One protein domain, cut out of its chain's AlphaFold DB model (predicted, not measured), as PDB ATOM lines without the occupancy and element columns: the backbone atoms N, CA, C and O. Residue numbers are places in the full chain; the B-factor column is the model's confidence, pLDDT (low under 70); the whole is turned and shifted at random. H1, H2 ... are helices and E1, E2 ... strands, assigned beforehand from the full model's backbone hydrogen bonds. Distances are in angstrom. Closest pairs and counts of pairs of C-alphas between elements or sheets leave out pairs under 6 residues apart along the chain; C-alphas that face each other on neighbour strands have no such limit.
ATOM      1  N   LYS A  13     -32.323  -3.965 -37.148       71.75
ATOM      2  CA  LYS A  13     -31.665  -4.198 -35.857       71.75
ATOM      3  C   LYS A  13     -32.709  -4.230 -34.746       71.75
ATOM      4  O   LYS A  13     -33.625  -3.409 -34.705       71.75
ATOM      5  N   SER A  14     -32.540  -5.157 -33.809       68.50
ATOM      6  CA  SER A  14     -33.307  -5.150 -32.564       68.50
ATOM      7  C   SER A  14     -32.984  -3.880 -31.774       68.50
ATOM      8  O   SER A  14     -31.811  -3.556 -31.592       68.50
ATOM      9  N   SER A  15     -34.020  -3.161 -31.337       78.19
ATOM     10  CA  SER A  15     -33.862  -2.060 -30.384       78.19
ATOM     11  C   SER A  15     -33.666  -2.619 -28.978       78.19
ATOM     12  O   SER A  15     -34.171  -3.696 -28.658       78.19
ATOM     13  N   GLU A  16     -32.988  -1.865 -28.115       82.62
ATOM     14  CA  GLU A  16     -32.959  -2.138 -26.672       82.62
ATOM     15  C   GLU A  16     -34.330  -1.885 -26.019       82.62
ATOM     16  O   GLU A  16     -34.618  -2.392 -24.937       82.62
ATOM     17  N   GLN A  17     -35.199  -1.120 -26.690       84.50
ATOM     18  CA  GLN A  17     -36.544  -0.810 -26.225       84.50
ATOM     19  C   GLN A  17     -37.562  -1.853 -26.718       84.50
ATOM     20  O   GLN A  17     -37.693  -2.060 -27.930       84.50
ATOM     21  N   PRO A  18     -38.339  -2.479 -25.812       80.50
ATOM     22  CA  PRO A  18     -39.405  -3.398 -26.189       80.50
ATOM     23  C   PRO A  18     -40.433  -2.737 -27.114       80.50
ATOM     24  O   PRO A  18     -40.885  -1.625 -26.858       80.50
ATOM     25  N   GLY A  19     -40.818  -3.433 -28.186       79.75
ATOM     26  CA  GLY A  19     -41.796  -2.939 -29.164       79.75
ATOM     27  C   GLY A  19     -41.242  -1.941 -30.184       79.75
ATOM     28  O   GLY A  19     -41.975  -1.525 -31.076       79.75
ATOM     29  N   VAL A  20     -39.956  -1.589 -30.102       79.94
ATOM     30  CA  VAL A  20     -39.277  -0.720 -31.067       79.94
ATOM     31  C   VAL A  20     -38.296  -1.547 -31.889       79.94
ATOM     32  O   VAL A  20     -37.693  -2.506 -31.414       79.94
ATOM     33  N   THR A  21     -38.129  -1.190 -33.155       76.94
ATOM     34  CA  THR A  21     -37.142  -1.803 -34.045       76.94
ATOM     35  C   THR A  21     -36.404  -0.702 -34.783       76.94
ATOM     36  O   THR A  21     -37.023   0.252 -35.247       76.94
ATOM     37  N   MET A  22     -35.081  -0.821 -34.875       78.31
ATOM     38  CA  MET A  22     -34.258   0.157 -35.572       78.31
ATOM     39  C   MET A  22     -34.016  -0.316 -37.003       78.31
ATOM     40  O   MET A  22     -33.573  -1.443 -37.230       78.31
ATOM     41  N   LEU A  23     -34.321   0.544 -37.972       72.62
ATOM     42  CA  LEU A  23     -34.020   0.311 -39.379       72.62
ATOM     43  C   LEU A  23     -32.821   1.174 -39.763       72.62
ATOM     44  O   LEU A  23     -32.877   2.396 -39.658       72.62
ATOM     45  N   GLU A  24     -31.738   0.537 -40.191       68.62
ATOM     46  CA  GLU A  24     -30.482   1.216 -40.506       68.62
ATOM     47  C   GLU A  24     -30.139   1.032 -41.997       68.62
ATOM     48  O   GLU A  24     -30.346  -0.043 -42.574       68.62
ATOM     49  N   GLY A  25     -29.668   2.111 -42.636       70.75
ATOM     50  CA  GLY A  25     -29.375   2.192 -44.073       70.75
ATOM     51  C   GLY A  25     -30.028   3.400 -44.765       70.75
ATOM     52  O   GLY A  25     -30.744   4.186 -44.148       70.75
ATOM     53  N   THR A  26     -29.796   3.564 -46.072       63.81
ATOM     54  CA  THR A  26     -30.459   4.599 -46.897       63.81
ATOM     55  C   THR A  26     -31.888   4.180 -47.229       63.81
ATOM     56  O   THR A  26     -32.138   3.552 -48.266       63.81
ATOM     57  N   ALA A  27     -32.812   4.494 -46.320       67.12
ATOM     58  CA  ALA A  27     -34.238   4.195 -46.415       67.12
ATOM     59  C   ALA A  27     -35.038   5.306 -47.116       67.12
ATOM     60  O   ALA A  27     -36.092   5.723 -46.640       67.12
ATOM     61  N   ASP A  28     -34.533   5.788 -48.257       71.38
ATOM     62  CA  ASP A  28     -35.081   6.954 -48.966       71.38
ATOM     63  C   ASP A  28     -36.580   6.804 -49.262       71.38
ATOM     64  O   ASP A  28     -37.334   7.761 -49.124       71.38
ATOM     65  N   ASN A  29     -37.027   5.596 -49.624       71.06
ATOM     66  CA  ASN A  29     -38.436   5.328 -49.911       71.06
ATOM     67  C   ASN A  29     -39.309   5.339 -48.650       71.06
ATOM     68  O   ASN A  29     -40.416   5.859 -48.708       71.06
ATOM     69  N   LEU A  30     -38.827   4.811 -47.519       76.38
ATOM     70  CA  LEU A  30     -39.608   4.795 -46.279       76.38
ATOM     71  C   LEU A  30     -39.727   6.199 -45.681       76.38
ATOM     72  O   LEU A  30     -40.810   6.594 -45.261       76.38
ATOM     73  N   LEU A  31     -38.631   6.963 -45.676       78.12
ATOM     74  CA  LEU A  31     -38.641   8.339 -45.185       78.12
ATOM     75  C   LEU A  31     -39.540   9.233 -46.048       78.12
ATOM     76  O   LEU A  31     -40.306  10.020 -45.502       78.12
ATOM     77  N   LYS A  32     -39.486   9.093 -47.380       78.38
ATOM     78  CA  LYS A  32     -40.402   9.804 -48.285       78.38
ATOM     79  C   LYS A  32     -41.853   9.431 -48.020       78.38
ATOM     80  O   LYS A  32     -42.658  10.322 -47.809       78.38
ATOM     81  N   LEU A  33     -42.159   8.137 -47.931       78.38
ATOM     82  CA  LEU A  33     -43.516   7.664 -47.662       78.38
ATOM     83  C   LEU A  33     -44.065   8.208 -46.335       78.38
ATOM     84  O   LEU A  33     -45.209   8.643 -46.278       78.38
ATOM     85  N   PHE A  34     -43.231   8.255 -45.293       80.56
ATOM     86  CA  PHE A  34     -43.589   8.874 -44.017       80.56
ATOM     87  C   PHE A  34     -43.888  10.374 -44.153       80.56
ATOM     88  O   PHE A  34     -44.886  10.850 -43.620       80.56
ATOM     89  N   LEU A  35     -43.040  11.130 -44.861       85.06
ATOM     90  CA  LEU A  35     -43.210  12.578 -45.030       85.06
ATOM     91  C   LEU A  35     -44.411  12.929 -45.920       85.06
ATOM     92  O   LEU A  35     -45.171  13.836 -45.583       85.06
ATOM     93  N   ASP A  36     -44.595  12.199 -47.017       83.81
ATOM     94  CA  ASP A  36     -45.654  12.436 -48.003       83.81
ATOM     95  C   ASP A  36     -47.041  12.097 -47.440       83.81
ATOM     96  O   ASP A  36     -48.039  12.696 -47.836       83.81
ATOM     97  N   ASN A  37     -47.098  11.175 -46.476       82.81
ATOM     98  CA  ASN A  37     -48.335  10.701 -45.867       82.81
ATOM     99  C   ASN A  37     -48.596  11.290 -44.464       82.81
ATOM    100  O   ASN A  37     -49.258  10.680 -43.626       82.81
ATOM    101  N   GLY A  38     -48.038  12.469 -44.160       84.62
ATOM    102  CA  GLY A  38     -48.321  13.186 -42.907       84.62
ATOM    103  C   GLY A  38     -47.850  12.468 -41.635       84.62
ATOM    104  O   GLY A  38     -48.360  12.737 -40.549       84.62
ATOM    105  N   GLY A  39     -46.882  11.562 -41.760       83.56
ATOM    106  CA  GLY A  39     -46.355  10.750 -40.669       83.56
ATOM    107  C   GLY A  39     -47.124   9.453 -40.403       83.56
ATOM    108  O   GLY A  39     -46.763   8.712 -39.489       83.56
ATOM    109  N   GLU A  40     -48.167   9.144 -41.175       85.25
ATOM    110  CA  GLU A  40     -48.871   7.869 -41.053       85.25
ATOM    111  C   GLU A  40     -48.127   6.769 -41.828       85.25
ATOM    112  O   GLU A  40     -47.802   6.914 -43.006       85.25
ATOM    113  N   ILE A  41     -47.865   5.646 -41.155       82.81
ATOM    114  CA  ILE A  41     -47.306   4.433 -41.758       82.81
ATOM    115  C   ILE A  41     -48.330   3.318 -41.568       82.81
ATOM    116  O   ILE A  41     -48.513   2.828 -40.454       82.81
ATOM    117  N   SER A  42     -48.971   2.893 -42.655       84.19
ATOM    118  CA  SER A  42     -49.866   1.735 -42.669       84.19
ATOM    119  C   SER A  42     -49.499   0.789 -43.812       84.19
ATOM    120  O   SER A  42     -48.882   1.193 -44.799       84.19
ATOM    121  N   LEU A  43     -49.862  -0.485 -43.668       81.19
ATOM    122  CA  LEU A  43     -49.631  -1.495 -44.702       81.19
ATOM    123  C   LEU A  43     -50.332  -1.133 -46.013       81.19
ATOM    124  O   LEU A  43     -49.718  -1.252 -47.068       81.19
ATOM    125  N   ASP A  44     -51.564  -0.633 -45.929       85.69
ATOM    126  CA  ASP A  44     -52.349  -0.221 -47.092       85.69
ATOM    127  C   ASP A  44     -51.649   0.920 -47.838       85.69
ATOM    128  O   ASP A  44     -51.432   0.844 -49.045       85.69
ATOM    129  N   LEU A  45     -51.189   1.936 -47.105       83.69
ATOM    130  CA  LEU A  45     -50.503   3.101 -47.672       83.69
ATOM    131  C   LEU A  45     -49.152   2.720 -48.293       83.69
ATOM    132  O   LEU A  45     -48.793   3.216 -49.362       83.69
ATOM    133  N   ILE A  46     -48.419   1.798 -47.661       82.75
ATOM    134  CA  ILE A  46     -47.178   1.249 -48.214       82.75
ATOM    135  C   ILE A  46     -47.456   0.461 -49.495       82.75
ATOM    136  O   ILE A  46     -46.728   0.635 -50.476       82.75
ATOM    137  N   MET A  47     -48.473  -0.406 -49.498       84.44
ATOM    138  CA  MET A  47     -48.815  -1.216 -50.667       84.44
ATOM    139  C   MET A  47     -49.217  -0.333 -51.842       84.44
ATOM    140  O   MET A  47     -48.605  -0.460 -52.902       84.44
ATOM    141  N   GLU A  48     -50.142   0.603 -51.635       84.69
ATOM    142  CA  GLU A  48     -50.594   1.556 -52.654       84.69
ATOM    143  C   GLU A  48     -49.427   2.348 -53.255       84.69
ATOM    144  O   GLU A  48     -49.248   2.385 -54.473       84.69
ATOM    145  N   ALA A  49     -48.559   2.920 -52.416       82.94
ATOM    146  CA  ALA A  49     -47.403   3.674 -52.897       82.94
ATOM    147  C   ALA A  49     -46.391   2.794 -53.651       82.94
ATOM    148  O   ALA A  49     -45.803   3.234 -54.640       82.94
ATOM    149  N   THR A  50     -46.199   1.545 -53.213       81.75
ATOM    150  CA  THR A  50     -45.262   0.603 -53.846       81.75
ATOM    151  C   THR A  50     -45.750   0.165 -55.227       81.75
ATOM    152  O   THR A  50     -44.934   0.019 -56.137       81.75
ATOM    153  N   ILE A  51     -47.064  -0.005 -55.412       86.56
ATOM    154  CA  ILE A  51     -47.663  -0.446 -56.685       86.56
ATOM    155  C   ILE A  51     -48.178   0.706 -57.562       86.56
ATOM    156  O   ILE A  51     -48.684   0.470 -58.655       86.56
ATOM    157  N   SER A  52     -48.029   1.961 -57.132       85.25
ATOM    158  CA  SER A  52     -48.440   3.139 -57.915       85.25
ATOM    159  C   SER A  52     -47.616   3.329 -59.203       85.25
ATOM    160  O   SER A  52     -48.047   3.997 -60.152       85.25
TER     161      SER A  52
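What this domain is: This is residues 13 to 52 of the 63 residues of an uncharacterized protein of Prunus armeniaca (UniProt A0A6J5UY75). Two short helices, H1 and H2, set at a steep angle to each other, make one end of a loose, elongated shape, and a hook of extended chain makes the other. In the hook, the residues before the strand E1 fold back so that residues 13 to 14 pair antiparallel with residues 21 to 22 of E1, and after E1 the chain turns through a tight link into H1. The printed part has 40 residues, with one named strand and two named helices in the order E1, H1, H2, and the class is mixed, helices and strands. E1 pairs with no named strand. The whole is loose, with a radius of gyration of the C-alphas of 11.8 A, and the C-alphas span 35 by 20 by 18 A.

How they stand to each other: The two helices, H1 at residues 28 to 36 and H2 at residues 43 to 51, have 9 residues each. They are close but not clearly touching, with 2 pairs of C-alphas within 8 A. Their closest C-alphas, those of Leu 33 and Ile 46, are 7.4 A apart. Their lines stand at a steep tilt of 63 degrees, and they run opposite ways. Their centres are 11.6 A apart. In H1 and H2, each O i to N i+4 pair is within hydrogen-bond range. The strand E1, residues 21 to 25, is apart from H1 and also apart from H2, with no C-alpha of E1 within 8 A of either helix. Its residues 21 to 22 pair antiparallel with residues 13 to 14, a stretch too short to be named.

Where its parts are: H1 runs from Asp 28 to Asp 36, and its first and last C-alphas are 11.9 A apart. C-alpha 28 is at (-35.081, 6.954, -48.966). H2 runs from Leu 43 to Ile 51 over 12.2 A, and it ends with C-alpha 51 at (-47.663, -0.446, -56.685). E1 runs from Thr 21 to Gly 25 over 13.3 A, and it begins with C-alpha 21 at (-37.142, -1.803, -34.045).

The domain as a whole: The two C-alphas farthest apart are those of Glu 16 and Ser 52, at 35.3 A. The first and last printed C-alphas, those of Lys 13 and Ser 52, are 28.7 A apart. The printed part has no cut. The link from E1 to H1 is tight, with 2 residues, and the link from H1 to H2 is short, with 6 residues; no link is long. The mean pLDDT of the printed part is 79.2, and the model's confidence is under 70 at residue 14, residue 24 and residues 26 to 27.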